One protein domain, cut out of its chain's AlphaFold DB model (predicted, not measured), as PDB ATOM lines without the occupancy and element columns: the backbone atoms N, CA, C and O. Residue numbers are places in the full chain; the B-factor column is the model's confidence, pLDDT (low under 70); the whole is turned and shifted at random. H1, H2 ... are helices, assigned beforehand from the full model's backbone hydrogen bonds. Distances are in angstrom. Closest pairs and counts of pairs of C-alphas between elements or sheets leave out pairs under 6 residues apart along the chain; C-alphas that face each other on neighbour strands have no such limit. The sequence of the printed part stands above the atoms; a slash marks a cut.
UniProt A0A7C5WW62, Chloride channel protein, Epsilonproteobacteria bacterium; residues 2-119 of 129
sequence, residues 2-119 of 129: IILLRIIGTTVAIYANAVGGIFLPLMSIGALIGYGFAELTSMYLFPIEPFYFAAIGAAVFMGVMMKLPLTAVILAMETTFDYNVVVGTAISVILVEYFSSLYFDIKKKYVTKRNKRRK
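What this domain is: This is residues 2 to 119 of the 129 residues of the protein "Chloride channel protein" of Epsilonproteobacteria bacterium (UniProt A0A7C5WW62). H3, H4 and H5 form an up-and-down bundle, each running against the one before; H2 packs on H3, H1 lies beyond near H2, and residues 101 to 119 of H5 stick out as a long arm. The printed part has 118 residues with five named helices and no named strand, all helix. It is loose, with radius of gyration of the C-alphas 17.2 A and spans 57 by 37 by 28 A.

How they stand to each other: H1, residues 2 to 15, is close to but not clearly touching H2, residues 23 to 44; their closest C-alphas, Thr 10 and Pro 25, are 6.7 A apart. H2 forms a hairpin with H3, residues 50 to 66, at a steep tilt of 39 degrees; closest C-alphas Gly 30 and Ala 58, 3.9 A. H3 forms a hairpin with H4, residues 69 to 80, at a shallow tilt of 23 degrees; closest C-alphas Gly 63 and Ala 72, 4.7 A. H5, residues 84 to 119, touches H3 with residues 85 to 97 alone; closest C-alphas Val 60 and Val 93, 5.2 A. Every O i to N i+4 pair is within hydrogen-bond range in H1 to H4, and 31 of 32 in H5.

Where its parts are: H1 begins at C-alpha 2 (-12.888, 3.284, -3.862); H5, 53.7 A long, ends at C-alpha 119 (4.371, 38.897, 20.141).

The domain as a whole: The printed part has no cut and no long link. pLDDT is under 70 at residues 16 to 20, 110, 113 and 116 to 119.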
ATOM      1  N   ILE A   2     -11.773   2.511  -4.452       74.06
ATOM      2  CA  ILE A   2     -12.888   3.284  -3.862       74.06
ATOM      3  C   ILE A   2     -12.474   4.658  -3.295       74.06
ATOM      4  O   ILE A   2     -13.192   5.635  -3.480       74.06
ATOM      5  N   ILE A   3     -11.300   4.769  -2.662       76.69
ATOM      6  CA  ILE A   3     -10.810   6.040  -2.090       76.69
ATOM      7  C   ILE A   3     -10.565   7.101  -3.179       76.69
ATOM      8  O   ILE A   3     -10.957   8.252  -3.014       76.69
ATOM      9  N   LEU A   4      -9.979   6.709  -4.316       80.31
ATOM     10  CA  LEU A   4      -9.722   7.606  -5.450       80.31
ATOM     11  C   LEU A   4     -11.024   8.119  -6.070       80.31
ATOM     12  O   LEU A   4     -11.158   9.318  -6.305       80.31
ATOM     13  N   LEU A   5     -12.008   7.232  -6.262       78.62
ATOM     14  CA  LEU A   5     -13.330   7.635  -6.750       78.62
ATOM     15  C   LEU A   5     -14.013   8.613  -5.789       78.62
ATOM     16  O   LEU A   5     -14.647   9.564  -6.240       78.62
ATOM     17  N   ARG A   6     -13.856   8.423  -4.474       72.81
ATOM     18  CA  ARG A   6     -14.418   9.343  -3.480       72.81
ATOM     19  C   ARG A   6     -13.777  10.716  -3.542       72.81
ATOM     20  O   ARG A   6     -14.520  11.683  -3.549       72.81
ATOM     21  N   ILE A   7     -12.453  10.809  -3.651       80.75
ATOM     22  CA  ILE A   7     -11.756  12.101  -3.761       80.75
ATOM     23  C   ILE A   7     -12.255  12.882  -4.986       80.75
ATOM     24  O   ILE A   7     -12.616  14.053  -4.872       80.75
ATOM     25  N   ILE A   8     -12.341  12.226  -6.145       82.44
ATOM     26  CA  ILE A   8     -12.819  12.863  -7.381       82.44
ATOM     27  C   ILE A   8     -14.291  13.270  -7.240       82.44
ATOM     28  O   ILE A   8     -14.639  14.420  -7.504       82.44
ATOM     29  N   GLY A   9     -15.138  12.359  -6.751       73.75
ATOM     30  CA  GLY A   9     -16.558  12.622  -6.520       73.75
ATOM     31  C   GLY A   9     -16.797  13.778  -5.547       73.75
ATOM     32  O   GLY A   9     -17.652  14.620  -5.804       73.75
ATOM     33  N   THR A  10     -16.005  13.884  -4.473       70.19
ATOM     34  CA  THR A  10     -16.114  14.994  -3.516       70.19
ATOM     35  C   THR A  10     -15.755  16.332  -4.118       70.19
ATOM     36  O   THR A  10     -16.475  17.301  -3.895       70.19
ATOM     37  N   THR A  11     -14.680  16.398  -4.902       79.00
ATOM     38  CA  THR A  11     -14.265  17.645  -5.544       79.00
ATOM     39  C   THR A  11     -15.355  18.123  -6.497       79.00
ATOM     40  O   THR A  11     -15.789  19.267  -6.400       79.00
ATOM     41  N   VAL A  12     -15.888  17.238  -7.344       76.25
ATOM     42  CA  VAL A  12     -16.969  17.586  -8.281       76.25
ATOM     43  C   VAL A  12     -18.246  18.004  -7.543       76.25
ATOM     44  O   VAL A  12     -18.852  19.006  -7.909       76.25
ATOM     45  N   ALA A  13     -18.635  17.301  -6.476       71.50
ATOM     46  CA  ALA A  13     -19.837  17.623  -5.702       71.50
ATOM     47  C   ALA A  13     -19.745  18.978  -4.980       71.50
ATOM     48  O   ALA A  13     -20.721  19.730  -4.963       71.50
ATOM     49  N   ILE A  14     -18.575  19.303  -4.417       73.62
ATOM     50  CA  ILE A  14     -18.313  20.602  -3.780       73.62
ATOM     51  C   ILE A  14     -18.367  21.722  -4.828       73.62
ATOM     52  O   ILE A  14     -18.995  22.749  -4.587       73.62
ATOM     53  N   TYR A  15     -17.773  21.512  -6.008       72.19
ATOM     54  CA  TYR A  15     -17.812  22.487  -7.104       72.19
ATOM     55  C   TYR A  15     -19.216  22.677  -7.698       72.19
ATOM     56  O   TYR A  15     -19.568  23.782  -8.103       72.19
ATOM     57  N   ALA A  16     -20.032  21.624  -7.731       66.69
ATOM     58  CA  ALA A  16     -21.374  21.652  -8.308       66.69
ATOM     59  C   ALA A  16     -22.451  22.241  -7.376       66.69
ATOM     60  O   ALA A  16     -23.609  22.298  -7.779       66.69
ATOM     61  N   ASN A  17     -22.110  22.649  -6.142       64.56
ATOM     62  CA  ASN A  17     -23.084  23.037  -5.106       64.56
ATOM     63  C   ASN A  17     -24.239  22.022  -4.976       64.56
ATOM     64  O   ASN A  17     -25.397  22.389  -4.776       64.56
ATOM     65  N   ALA A  18     -23.937  20.730  -5.140       60.78
ATOM     66  CA  ALA A  18     -24.954  19.688  -5.142       60.78
ATOM     67  C   ALA A  18     -25.678  19.637  -3.787       60.78
ATOM     68  O   ALA A  18     -25.045  19.765  -2.739       60.78
ATOM     69  N   VAL A  19     -26.989  19.364  -3.809       56.88
ATOM     70  CA  VAL A  19     -27.899  19.362  -2.639       56.88
ATOM     71  C   VAL A  19     -27.461  18.386  -1.518       56.88
ATOM     72  O   VAL A  19     -27.928  18.494  -0.392       56.88
ATOM     73  N   GLY A  20     -26.500  17.484  -1.780       60.25
ATOM     74  CA  GLY A  20     -25.874  16.581  -0.798       60.25
ATOM     75  C   GLY A  20     -24.451  16.944  -0.327       60.25
ATOM     76  O   GLY A  20     -23.924  16.265   0.548       60.25
ATOM     77  N   GLY A  21     -23.808  17.981  -0.877       74.62
ATOM     78  CA  GLY A  21     -22.517  18.547  -0.446       74.62
ATOM     79  C   GLY A  21     -21.474  17.584   0.161       74.62
ATOM     80  O   GLY A  21     -21.195  16.500  -0.351       74.62
ATOM     81  N   ILE A  22     -20.880  18.002   1.286       82.44
ATOM     82  CA  ILE A  22     -19.916  17.221   2.085       82.44
ATOM     83  C   ILE A  22     -20.577  16.137   2.969       82.44
ATOM     84  O   ILE A  22     -19.889  15.469   3.734       82.44
ATOM     85  N   PHE A  23     -21.891  15.919   2.872       86.75
ATOM     86  CA  PHE A  23     -22.630  14.963   3.709       86.75
ATOM     87  C   PHE A  23     -22.305  13.505   3.382       86.75
ATOM     88  O   PHE A  23     -21.793  12.773   4.230       86.75
ATOM     89  N   LEU A  24     -22.524  13.104   2.126       87.62
ATOM     90  CA  LEU A  24     -22.242  11.748   1.650       87.62
ATOM     91  C   LEU A  24     -20.784  11.316   1.866       87.62
ATOM     92  O   LEU A  24     -20.562  10.179   2.293       87.62
ATOM     93  N   PRO A  25     -19.762  12.155   1.599       86.81
ATOM     94  CA  PRO A  25     -18.397  11.733   1.854       86.81
ATOM     95  C   PRO A  25     -18.103  11.560   3.335       86.81
ATOM     96  O   PRO A  25     -17.403  10.612   3.662       86.81
ATOM     97  N   LEU A  26     -18.646  12.384   4.232       91.81
ATOM     98  CA  LEU A  26     -18.478  12.159   5.667       91.81
ATOM     99  C   LEU A  26     -19.144  10.844   6.089       91.81
ATOM    100  O   LEU A  26     -18.478   9.993   6.681       91.81
ATOM    101  N   MET A  27     -20.397  10.618   5.682       92.94
ATOM    102  CA  MET A  27     -21.102   9.362   5.957       92.94
ATOM    103  C   MET A  27     -20.322   8.150   5.471       92.94
ATOM    104  O   MET A  27     -20.116   7.202   6.215       92.94
ATOM    105  N   SER A  28     -19.820   8.181   4.241       92.94
ATOM    106  CA  SER A  28     -19.101   7.036   3.701       92.94
ATOM    107  C   SER A  28     -17.749   6.816   4.411       92.94
ATOM    108  O   SER A  28     -17.206   5.717   4.353       92.94
ATOM    109  N   ILE A  29     -17.141   7.825   5.070       93.88
ATOM    110  CA  ILE A  29     -15.883   7.630   5.825       93.88
ATOM    111  C   ILE A  29     -16.258   6.904   7.111       93.88
ATOM    112  O   ILE A  29     -15.695   5.852   7.403       93.88
ATOM    113  N   GLY A  30     -17.262   7.429   7.816       94.81
ATOM    114  CA  GLY A  30     -17.802   6.805   9.014       94.81
ATOM    115  C   GLY A  30     -18.288   5.374   8.773       94.81
ATOM    116  O   GLY A  30     -17.992   4.496   9.576       94.81
ATOM    117  N   ALA A  31     -18.939   5.112   7.635       95.44
ATOM    118  CA  ALA A  31     -19.422   3.787   7.258       95.44
ATOM    119  C   ALA A  31     -18.284   2.774   7.121       95.44
ATOM    120  O   ALA A  31     -18.377   1.677   7.657       95.44
ATOM    121  N   LEU A  32     -17.196   3.148   6.437       95.25
ATOM    122  CA  LEU A  32     -16.040   2.265   6.273       95.25
ATOM    123  C   LEU A  32     -15.349   1.979   7.609       95.25
ATOM    124  O   LEU A  32     -14.943   0.847   7.851       95.25
ATOM    125  N   ILE A  33     -15.230   2.990   8.475       95.19
ATOM    126  CA  ILE A  33     -14.636   2.825   9.808       95.19
ATOM    127  C   ILE A  33     -15.509   1.901  10.666       95.19
ATOM    128  O   ILE A  33     -14.993   0.961  11.263       95.19
ATOM    129  N   GLY A  34     -16.823   2.139  10.701       93.81
ATOM    130  CA  GLY A  34     -17.773   1.327  11.463       93.81
ATOM    131  C   GLY A  34     -17.853  -0.114  10.960       93.81
ATOM    132  O   GLY A  34     -17.783  -1.045  11.756       93.81
ATOM    133  N   TYR A  35     -17.912  -0.302   9.640       93.75
ATOM    134  CA  TYR A  35     -17.892  -1.624   9.015       93.75
ATOM    135  C   TYR A  35     -16.605  -2.386   9.347       93.75
ATOM    136  O   TYR A  35     -16.667  -3.519   9.816       93.75
ATOM    137  N   GLY A  36     -15.441  -1.749   9.175       92.69
ATOM    138  CA  GLY A  36     -14.155  -2.372   9.493       92.69
ATOM    139  C   GLY A  36     -14.027  -2.727  10.976       92.69
ATOM    140  O   GLY A  36     -13.535  -3.799  11.314       92.69
ATOM    141  N   PHE A  37     -14.526  -1.871  11.874       91.62
ATOM    142  CA  PHE A  37     -14.571  -2.174  13.305       91.62
ATOM    143  C   PHE A  37     -15.455  -3.392  13.612       91.62
ATOM    144  O   PHE A  37     -15.088  -4.233  14.438       91.62
ATOM    145  N   ALA A  38     -16.600  -3.507  12.940       92.50
ATOM    146  CA  ALA A  38     -17.502  -4.632  13.131       92.50
ATOM    147  C   ALA A  38     -16.941  -5.938  12.580       92.50
ATOM    148  O   ALA A  38     -17.046  -6.958  13.245       92.50
ATOM    149  N   GLU A  39     -16.297  -5.915  11.416       90.19
ATOM    150  CA  GLU A  39     -15.653  -7.096  10.839       90.19
ATOM    151  C   GLU A  39     -14.539  -7.625  11.755       90.19
ATOM    152  O   GLU A  39     -14.491  -8.818  12.056       90.19
ATOM    153  N   LEU A  40     -13.714  -6.722  12.301       89.44
ATOM    154  CA  LEU A  40     -12.697  -7.077  13.291       89.44
ATOM    155  C   LEU A  40     -13.330  -7.666  14.557       89.44
ATOM    156  O   LEU A  40     -12.920  -8.724  15.022       89.44
ATOM    157  N   THR A  41     -14.349  -7.019  15.115       87.75
ATOM    158  CA  THR A  41     -14.967  -7.479  16.370       87.75
ATOM    159  C   THR A  41     -15.750  -8.784  16.181       87.75
ATOM    160  O   THR A  41     -15.729  -9.639  17.065       87.75
ATOM    161  N   SER A  42     -16.374  -8.977  15.015       86.25
ATOM    162  CA  SER A  42     -17.103 -10.196  14.653       86.25
ATOM    163  C   SER A  42     -16.185 -11.415  14.581       86.25
ATOM    164  O   SER A  42     -16.564 -12.510  14.989       86.25
ATOM    165  N   MET A  43     -14.937 -11.213  14.149       81.25
ATOM    166  CA  MET A  43     -13.932 -12.274  14.095       81.25
ATOM    167  C   MET A  43     -13.448 -12.731  15.482       81.25
ATOM    168  O   MET A  43     -13.130 -13.907  15.647       81.25
ATOM    169  N   TYR A  44     -13.371 -11.832  16.472       77.88
ATOM    170  CA  TYR A  44     -12.706 -12.118  17.755       77.88
ATOM    171  C   TYR A  44     -13.635 -12.243  18.970       77.88
ATOM    172  O   TYR A  44     -13.234 -12.864  19.952       77.88
ATOM    173  N   LEU A  45     -14.827 -11.635  18.956       79.81
ATOM    174  CA  LEU A  45     -15.695 -11.559  20.138       79.81
ATOM    175  C   LEU A  45     -17.044 -12.253  19.934       79.81
ATOM    176  O   LEU A  45     -17.312 -13.269  20.567       79.81
ATOM    177  N   PHE A  46     -17.910 -11.685  19.095       79.19
ATOM    178  CA  PHE A  46     -19.292 -12.139  18.923       79.19
ATOM    179  C   PHE A  46     -19.769 -11.864  17.503       79.19
ATOM    180  O   PHE A  46     -19.422 -10.810  16.972       79.19
ATOM    181  N   PRO A  47     -20.620 -12.727  16.920       76.38
ATOM    182  CA  PRO A  47     -21.216 -12.460  15.621       76.38
ATOM    183  C   PRO A  47     -22.110 -11.221  15.723       76.38
ATOM    184  O   PRO A  47     -23.193 -11.253  16.306       76.38
ATOM    185  N   ILE A  48     -21.624 -10.116  15.168       81.62
ATOM    186  CA  ILE A  48     -22.351  -8.856  15.040       81.62
ATOM    187  C   ILE A  48     -22.597  -8.578  13.563       81.62
ATOM    188  O   ILE A  48     -21.714  -8.769  12.730       81.62
ATOM    189  N   GLU A  49     -23.800  -8.106  13.256       87.94
ATOM    190  CA  GLU A  49     -24.192  -7.654  11.922       87.94
ATOM    191  C   GLU A  49     -23.415  -6.369  11.558       87.94
ATOM    192  O   GLU A  49     -23.663  -5.313  12.159       87.94
ATOM    193  N   PRO A  50     -22.480  -6.408  10.585       89.44
ATOM    194  CA  PRO A  50     -21.634  -5.256  10.255       89.44
ATOM    195  C   PRO A  50     -22.420  -4.046   9.743       89.44
ATOM    196  O   PRO A  50     -21.957  -2.909   9.847       89.44
ATOM    197  N   PHE A  51     -23.625  -4.284   9.219       91.69
ATOM    198  CA  PHE A  51     -24.525  -3.252   8.719       91.69
ATOM    199  C   PHE A  51     -24.880  -2.205   9.787       91.69
ATOM    200  O   PHE A  51     -24.770  -1.007   9.520       91.69
ATOM    201  N   TYR A  52     -25.224  -2.626  11.011       92.88
ATOM    202  CA  TYR A  52     -25.598  -1.690  12.081       92.88
ATOM    203  C   TYR A  52     -24.439  -0.764  12.450       92.88
ATOM    204  O   TYR A  52     -24.613   0.447  12.560       92.88
ATOM    205  N   PHE A  53     -23.232  -1.311  12.577       93.62
ATOM    206  CA  PHE A  53     -22.042  -0.525  12.899       93.62
ATOM    207  C   PHE A  53     -21.622   0.403  11.759       93.62
ATOM    208  O   PHE A  53     -21.188   1.524  12.021       93.62
ATOM    209  N   ALA A  54     -21.779  -0.021  10.502       95.19
ATOM    210  CA  ALA A  54     -21.564   0.849   9.352       95.19
ATOM    211  C   ALA A  54     -22.543   2.036   9.364       95.19
ATOM    212  O   ALA A  54     -22.122   3.180   9.192       95.19
ATOM    213  N   ALA A  55     -23.829   1.790   9.625       95.25
ATOM    214  CA  ALA A  55     -24.848   2.835   9.685       95.25
ATOM    215  C   ALA A  55     -24.630   3.807  10.861       95.25
ATOM    216  O   ALA A  55     -24.614   5.023  10.656       95.25
ATOM    217  N   ILE A  56     -24.375   3.288  12.071       95.88
ATOM    218  CA  ILE A  56     -24.047   4.107  13.251       95.88
ATOM    219  C   ILE A  56     -22.785   4.933  12.976       95.88
ATOM    220  O   ILE A  56     -22.782   6.147  13.168       95.88
ATOM    221  N   GLY A  57     -21.715   4.300  12.486       95.69
ATOM    222  CA  GLY A  57     -20.448   4.969  12.193       95.69
ATOM    223  C   GLY A  57     -20.602   6.090  11.165       95.69
ATOM    224  O   GLY A  57     -20.058   7.181  11.354       95.69
ATOM    225  N   ALA A  58     -21.387   5.858  10.110       96.38
ATOM    226  CA  ALA A  58     -21.702   6.861   9.098       96.38
ATOM    227  C   ALA A  58     -22.390   8.088   9.702       96.38
ATOM    228  O   ALA A  58     -21.968   9.224   9.464       96.38
ATOM    229  N   ALA A  59     -23.428   7.849  10.501       96.44
ATOM    230  CA  ALA A  59     -24.238   8.900  11.079       96.44
ATOM    231  C   ALA A  59     -23.477   9.697  12.146       96.44
ATOM    232  O   ALA A  59     -23.488  10.925  12.111       96.44
ATOM    233  N   VAL A  60     -22.747   9.025  13.042       96.62
ATOM    234  CA  VAL A  60     -21.945   9.670  14.095       96.62
ATOM    235  C   VAL A  60     -20.853  10.547  13.493       96.62
ATOM    236  O   VAL A  60     -20.693  11.697  13.899       96.62
ATOM    237  N   PHE A  61     -20.119  10.039  12.498       95.75
ATOM    238  CA  PHE A  61     -19.023  10.791  11.886       95.75
ATOM    239  C   PHE A  61     -19.525  12.051  11.174       95.75
ATOM    240  O   PHE A  61     -18.967  13.133  11.354       95.75
ATOM    241  N   MET A  62     -20.607  11.931  10.400       95.06
ATOM    242  CA  MET A  62     -21.252  13.089   9.782       95.06
ATOM    243  C   MET A  62     -21.811  14.054  10.841       95.06
ATOM    244  O   MET A  62     -21.565  15.259  10.750       95.06
ATOM    245  N   GLY A  63     -22.474  13.533  11.873       94.50
ATOM    246  CA  GLY A  63     -23.068  14.291  12.971       94.50
ATOM    247  C   GLY A  63     -22.089  15.200  13.690       94.50
ATOM    248  O   GLY A  63     -22.327  16.400  13.810       94.50
ATOM    249  N   VAL A  64     -20.959  14.638  14.120       94.81
ATOM    250  CA  VAL A  64     -19.917  15.376  14.845       94.81
ATOM    251  C   VAL A  64     -19.262  16.425  13.947       94.81
ATOM    252  O   VAL A  64     -19.049  17.560  14.367       94.81
ATOM    253  N   MET A  65     -18.963  16.074  12.694       92.69
ATOM    254  CA  MET A  65     -18.287  16.985  11.765       92.69
ATOM    255  C   MET A  65     -19.165  18.168  11.353       92.69
ATOM    256  O   MET A  65     -18.652  19.268  11.143       92.69
ATOM    257  N   MET A  66     -20.480  17.961  11.261       91.44
ATOM    258  CA  MET A  66     -21.445  19.010  10.930       91.44
ATOM    259  C   MET A  66     -22.032  19.726  12.149       91.44
ATOM    260  O   MET A  66     -22.740  20.713  11.965       91.44
ATOM    261  N   LYS A  67     -21.738  19.270  13.375       91.00
ATOM    262  CA  LYS A  67     -22.377  19.742  14.617       91.00
ATOM    263  C   LYS A  67     -23.903  19.577  14.598       91.00
ATOM    264  O   LYS A  67     -24.646  20.463  15.014       91.00
ATOM    265  N   LEU A  68     -24.362  18.435  14.086       93.38
ATOM    266  CA  LEU A  68     -25.774  18.058  13.973       93.38
ATOM    267  C   LEU A  68     -26.046  16.734  14.718       93.38
ATOM    268  O   LEU A  68     -26.389  15.730  14.087       93.38
ATOM    269  N   PRO A  69     -25.892  16.687  16.056       93.06
ATOM    270  CA  PRO A  69     -25.979  15.441  16.819       93.06
ATOM    271  C   PRO A  69     -27.377  14.813  16.791       93.06
ATOM    272  O   PRO A  69     -27.497  13.597  16.675       93.06
ATOM    273  N   LEU A  70     -28.447  15.618  16.825       95.31
ATOM    274  CA  LEU A  70     -29.816  15.096  16.733       95.31
ATOM    275  C   LEU A  70     -30.083  14.470  15.356       95.31
ATOM    276  O   LEU A  70     -30.644  13.379  15.268       95.31
ATOM    277  N   THR A  71     -29.625  15.130  14.288       95.06
ATOM    278  CA  THR A  71     -29.728  14.611  12.918       95.06
ATOM    279  C   THR A  71     -28.978  13.294  12.773       95.06
ATOM    280  O   THR A  71     -29.487  12.395  12.123       95.06
ATOM    281  N   ALA A  72     -27.817  13.138  13.413       95.62
ATOM    282  CA  ALA A  72     -27.065  11.886  13.394       95.62
ATOM    283  C   ALA A  72     -27.842  10.721  14.016       95.62
ATOM    284  O   ALA A  72     -27.897   9.634  13.450       95.62
ATOM    285  N   VAL A  73     -28.479  10.946  15.164       96.44
ATOM    286  CA  VAL A  73     -29.271   9.903  15.830       96.44
ATOM    287  C   VAL A  73     -30.462   9.486  14.970       96.44
ATOM    288  O   VAL A  73     -30.696   8.291  14.786       96.44
ATOM    289  N   ILE A  74     -31.180  10.461  14.405       96.25
ATOM    290  CA  ILE A  74     -32.314  10.198  13.510       96.25
ATOM    291  C   ILE A  74     -31.840   9.462  12.257       96.25
ATOM    292  O   ILE A  74     -32.432   8.457  11.895       96.25
ATOM    293  N   LEU A  75     -30.737   9.899  11.650       95.50
ATOM    294  CA  LEU A  75     -30.171   9.302  10.443       95.50
ATOM    295  C   LEU A  75     -29.739   7.845  10.654       95.50
ATOM    296  O   LEU A  75     -29.958   7.014   9.777       95.50
ATOM    297  N   ALA A  76     -29.143   7.513  11.804       95.56
ATOM    298  CA  ALA A  76     -28.789   6.131  12.127       95.56
ATOM    299  C   ALA A  76     -30.034   5.245  12.254       95.56
ATOM    300  O   ALA A  76     -30.066   4.144  11.700       95.56
ATOM    301  N   MET A  77     -31.066   5.738  12.944       96.12
ATOM    302  CA  MET A  77     -32.344   5.040  13.083       96.12
ATOM    303  C   MET A  77     -33.059   4.899  11.738       96.12
ATOM    304  O   MET A  77     -33.524   3.819  11.415       96.12
ATOM    305  N   GLU A  78     -33.071   5.942  10.914       95.06
ATOM    306  CA  GLU A  78     -33.694   5.925   9.590       95.06
ATOM    307  C   GLU A  78     -32.972   4.968   8.635       95.06
ATOM    308  O   GLU A  78     -33.612   4.211   7.918       95.06
ATOM    309  N   THR A  79     -31.637   4.938   8.662       93.88
ATOM    310  CA  THR A  79     -30.849   4.042   7.799       93.88
ATOM    311  C   THR A  79     -31.016   2.572   8.195       93.88
ATOM    312  O   THR A  79     -30.985   1.694   7.336       93.88
ATOM    313  N   THR A  80     -31.165   2.293   9.493       93.50
ATOM    314  CA  THR A  80     -31.301   0.921  10.018       93.50
ATOM    315  C   THR A  80     -32.749   0.463  10.166       93.50
ATOM    316  O   THR A  80     -32.987  -0.735  10.284       93.50
ATOM    317  N   PHE A  81     -33.705   1.394  10.152       93.38
ATOM    318  CA  PHE A  81     -35.111   1.196  10.511       93.38
ATOM    319  C   PHE A  81     -35.321   0.520  11.883       93.38
ATOM    320  O   PHE A  81     -36.361  -0.097  12.117       93.38
ATOM    321  N   ASP A  82     -34.360   0.654  12.805       92.31
ATOM    322  CA  ASP A  82     -34.401   0.048  14.140       92.31
ATOM    323  C   ASP A  82     -34.232   1.103  15.248       92.31
ATOM    324  O   ASP A  82     -33.256   1.856  15.315       92.31
ATOM    325  N   TYR A  83     -35.197   1.132  16.167       93.06
ATOM    326  CA  TYR A  83     -35.220   2.045  17.306       93.06
ATOM    327  C   TYR A  83     -34.190   1.698  18.387       93.06
ATOM    328  O   TYR A  83     -33.760   2.590  19.117       93.06
ATOM    329  N   ASN A  84     -33.740   0.443  18.484       92.88
ATOM    330  CA  ASN A  84     -32.734   0.039  19.474       92.88
ATOM    331  C   ASN A  84     -31.394   0.766  19.258       92.88
ATOM    332  O   ASN A  84     -30.634   1.008  20.198       92.88
ATOM    333  N   VAL A  85     -31.134   1.183  18.017       92.94
ATOM    334  CA  VAL A  85     -29.906   1.851  17.575       92.94
ATOM    335  C   VAL A  85     -29.830   3.306  18.060       92.94
ATOM    336  O   VAL A  85     -28.739   3.868  18.195       92.94
ATOM    337  N   VAL A  86     -30.975   3.917  18.385       94.88
ATOM    338  CA  VAL A  86     -31.097   5.325  18.803       94.88
ATOM    339  C   VAL A  86     -30.260   5.610  20.047       94.88
ATOM    340  O   VAL A  86     -29.465   6.550  20.053       94.88
ATOM    341  N   VAL A  87     -30.406   4.790  21.091       94.75
ATOM    342  CA  VAL A  87     -29.745   5.017  22.388       94.75
ATOM    343  C   VAL A  87     -28.229   4.881  22.250       94.75
ATOM    344  O   VAL A  87     -27.486   5.750  22.709       94.75
ATOM    345  N   GLY A  88     -27.767   3.834  21.558       93.62
ATOM    346  CA  GLY A  88     -26.341   3.625  21.299       93.62
ATOM    347  C   GLY A  88     -25.735   4.763  20.476       93.62
ATOM    348  O   GLY A  88     -24.682   5.300  20.828       93.62
ATOM    349  N   THR A  89     -26.442   5.199  19.431       95.12
ATOM    350  CA  THR A  89     -25.988   6.300  18.573       95.12
ATOM    351  C   THR A  89     -25.928   7.618  19.344       95.12
ATOM    352  O   THR A  89     -24.919   8.315  19.263       95.12
ATOM    353  N   ALA A  90     -26.947   7.942  20.144       95.88
ATOM    354  CA  ALA A  90     -26.998   9.175  20.930       95.88
ATOM    355  C   ALA A  90     -25.831   9.279  21.922       95.88
ATOM    356  O   ALA A  90     -25.163  10.309  21.995       95.88
ATOM    357  N   ILE A  91     -25.530   8.195  22.636       96.25
ATOM    358  CA  ILE A  91     -24.389   8.163  23.556       96.25
ATOM    359  C   ILE A  91     -23.079   8.319  22.777       96.25
ATOM    360  O   ILE A  91     -22.228   9.121  23.156       96.25
ATOM    361  N   SER A  92     -22.925   7.598  21.663       95.31
ATOM    362  CA  SER A  92     -21.697   7.653  20.867       95.31
ATOM    363  C   SER A  92     -21.426   9.040  20.276       95.31
ATOM    364  O   SER A  92     -20.302   9.527  20.382       95.31
ATOM    365  N   VAL A  93     -22.438   9.723  19.725       96.19
ATOM    366  CA  VAL A  93     -22.260  11.053  19.123       96.19
ATOM    367  C   VAL A  93     -21.897  12.092  20.181       96.19
ATOM    368  O   VAL A  93     -20.957  12.855  19.975       96.19
ATOM    369  N   ILE A  94     -22.548  12.053  21.350       95.12
ATOM    370  CA  ILE A  94     -22.257  12.960  22.469       95.12
ATOM    371  C   ILE A  94     -20.846  12.718  23.006       95.12
ATOM    372  O   ILE A  94     -20.109  13.674  23.243       95.12
ATOM    373  N   LEU A  95     -20.444  11.455  23.177       95.25
ATOM    374  CA  LEU A  95     -19.096  11.121  23.631       95.25
ATOM    375  C   LEU A  95     -18.043  11.634  22.650       95.25
ATOM    376  O   LEU A  95     -17.108  12.321  23.059       95.25
ATOM    377  N   VAL A  96     -18.191  11.342  21.358       94.44
ATOM    378  CA  VAL A  96     -17.217  11.766  20.344       94.44
ATOM    379  C   VAL A  96     -17.164  13.292  20.240       94.44
ATOM    380  O   VAL A  96     -16.074  13.858  20.151       94.44
ATOM    381  N   GLU A  97     -18.305  13.977  20.312       93.19
ATOM    382  CA  GLU A  97     -18.364  15.440  20.317       93.19
ATOM    383  C   GLU A  97     -17.688  16.034  21.562       93.19
ATOM    384  O   GLU A  97     -16.875  16.956  21.442       93.19
ATOM    385  N   TYR A  98     -17.919  15.447  22.740       92.38
ATOM    386  CA  TYR A  98     -17.257  15.843  23.982       92.38
ATOM    387  C   TYR A  98     -15.731  15.675  23.896       92.38
ATOM    388  O   TYR A  98     -14.992  16.633  24.139       92.38
ATOM    389  N   PHE A  99     -15.242  14.505  23.471       92.00
ATOM    390  CA  PHE A  99     -13.806  14.255  23.292       92.00
ATOM    391  C   PHE A  99     -13.173  15.176  22.242       92.00
ATOM    392  O   PHE A  99     -12.076  15.700  22.454       92.00
ATOM    393  N   SER A 100     -13.870  15.407  21.127       88.50
ATOM    394  CA  SER A 100     -13.423  16.322  20.077       88.50
ATOM    395  C   SER A 100     -13.274  17.742  20.627       88.50
ATOM    396  O   SER A 100     -12.221  18.365  20.464       88.50
ATOM    397  N   SER A 101     -14.276  18.231  21.368       86.50
ATOM    398  CA  SER A 101     -14.256  19.570  21.968       86.50
ATOM    399  C   SER A 101     -13.055  19.782  22.902       86.50
ATOM    400  O   SER A 101     -12.338  20.779  22.771       86.50
ATOM    401  N   LEU A 102     -12.738  18.796  23.748       84.06
ATOM    402  CA  LEU A 102     -11.598  18.845  24.662       84.06
ATOM    403  C   LEU A 102     -10.257  18.948  23.919       84.06
ATOM    404  O   LEU A 102      -9.397  19.758  24.277       84.06
ATOM    405  N   TYR A 103     -10.076  18.164  22.852       81.00
ATOM    406  CA  TYR A 103      -8.858  18.204  22.042       81.00
ATOM    407  C   TYR A 103      -8.672  19.564  21.347       81.00
ATOM    408  O   TYR A 103      -7.563  20.117  21.314       81.00
ATOM    409  N   PHE A 104      -9.761  20.147  20.838       78.75
ATOM    410  CA  PHE A 104      -9.735  21.471  20.217       78.75
ATOM    411  C   PHE A 104      -9.402  22.583  21.217       78.75
ATOM    412  O   PHE A 104      -8.584  23.451  20.893       78.75
ATOM    413  N   ASP A 105      -9.958  22.549  22.428       78.12
ATOM    414  CA  ASP A 105      -9.695  23.558  23.458       78.12
ATOM    415  C   ASP A 105      -8.243  23.545  23.938       78.12
ATOM    416  O   ASP A 105      -7.626  24.607  24.098       78.12
ATOM    417  N   ILE A 106      -7.654  22.356  24.092       73.12
ATOM    418  CA  ILE A 106      -6.228  22.207  24.391       73.12
ATOM    419  C   ILE A 106      -5.412  22.824  23.253       73.12
ATOM    420  O   ILE A 106      -4.632  23.751  23.482       73.12
ATOM    421  N   LYS A 107      -5.630  22.408  21.999       72.38
ATOM    422  CA  LYS A 107      -4.878  22.950  20.856       72.38
ATOM    423  C   LYS A 107      -5.013  24.474  20.755       72.38
ATOM    424  O   LYS A 107      -4.014  25.167  20.547       72.38
ATOM    425  N   LYS A 108      -6.217  25.017  20.959       76.50
ATOM    426  CA  LYS A 108      -6.490  26.460  20.936       76.50
ATOM    427  C   LYS A 108      -5.732  27.198  22.043       76.50
ATOM    428  O   LYS A 108      -5.117  28.230  21.758       76.50
ATOM    429  N   LYS A 109      -5.695  26.663  23.272       70.38
ATOM    430  CA  LYS A 109      -4.908  27.225  24.387       70.38
ATOM    431  C   LYS A 109      -3.406  27.217  24.089       70.38
ATOM    432  O   LYS A 109      -2.740  28.232  24.296       70.38
ATOM    433  N   TYR A 110      -2.876  26.120  23.551       68.75
ATOM    434  CA  TYR A 110      -1.449  25.995  23.228       68.75
ATOM    435  C   TYR A 110      -1.025  26.936  22.094       68.75
ATOM    436  O   TYR A 110      -0.028  27.649  22.223       68.75
ATOM    437  N   VAL A 111      -1.798  26.992  21.006       74.19
ATOM    438  CA  VAL A 111      -1.510  27.873  19.864       74.19
ATOM    439  C   VAL A 111      -1.619  29.339  20.274       74.19
ATOM    440  O   VAL A 111      -0.720  30.117  19.963       74.19
ATOM    441  N   THR A 112      -2.645  29.716  21.040       76.12
ATOM    442  CA  THR A 112      -2.808  31.101  21.518       76.12
ATOM    443  C   THR A 112      -1.659  31.513  22.442       76.12
ATOM    444  O   THR A 112      -1.108  32.598  22.277       76.12
ATOM    445  N   LYS A 113      -1.219  30.635  23.358       66.56
ATOM    446  CA  LYS A 113      -0.079  30.905  24.254       66.56
ATOM    447  C   LYS A 113       1.249  31.015  23.494       66.56
ATOM    448  O   LYS A 113       2.086  31.839  23.855       66.56
ATOM    449  N   ARG A 114       1.444  30.226  22.429       70.31
ATOM    450  CA  ARG A 114       2.602  30.347  21.523       70.31
ATOM    451  C   ARG A 114       2.562  31.654  20.732       70.31
ATOM    452  O   ARG A 114       3.577  32.327  20.631       70.31
ATOM    453  N   ASN A 115       1.396  32.024  20.203       71.75
ATOM    454  CA  ASN A 115       1.238  33.236  19.402       71.75
ATOM    455  C   ASN A 115       1.374  34.508  20.255       71.75
ATOM    456  O   ASN A 115       1.897  35.506  19.777       71.75
ATOM    457  N   LYS A 116       0.964  34.455  21.532       67.38
ATOM    458  CA  LYS A 116       1.198  35.527  22.506       67.38
ATOM    459  C   LYS A 116       2.689  35.657  22.852       67.38
ATOM    460  O   LYS A 116       3.227  36.741  22.692       67.38
ATOM    461  N   ARG A 117       3.383  34.546  23.145       61.12
ATOM    462  CA  ARG A 117       4.851  34.540  23.341       61.12
ATOM    463  C   ARG A 117       5.650  34.996  22.118       61.12
ATOM    464  O   ARG A 117       6.712  35.562  22.275       61.12
ATOM    465  N   ARG A 118       5.148  34.789  20.897       62.22
ATOM    466  CA  ARG A 118       5.787  35.314  19.676       62.22
ATOM    467  C   ARG A 118       5.621  36.834  19.515       62.22
ATOM    468  O   ARG A 118       6.390  37.438  18.778       62.22
ATOM    469  N   LYS A 119       4.612  37.441  20.152       60.28
ATOM    470  CA  LYS A 119       4.371  38.897  20.141       60.28
ATOM    471  C   LYS A 119       5.102  39.645  21.262       60.28
ATOM    472  O   LYS A 119       5.200  40.861  21.174       60.28
TER     473      LYS A 119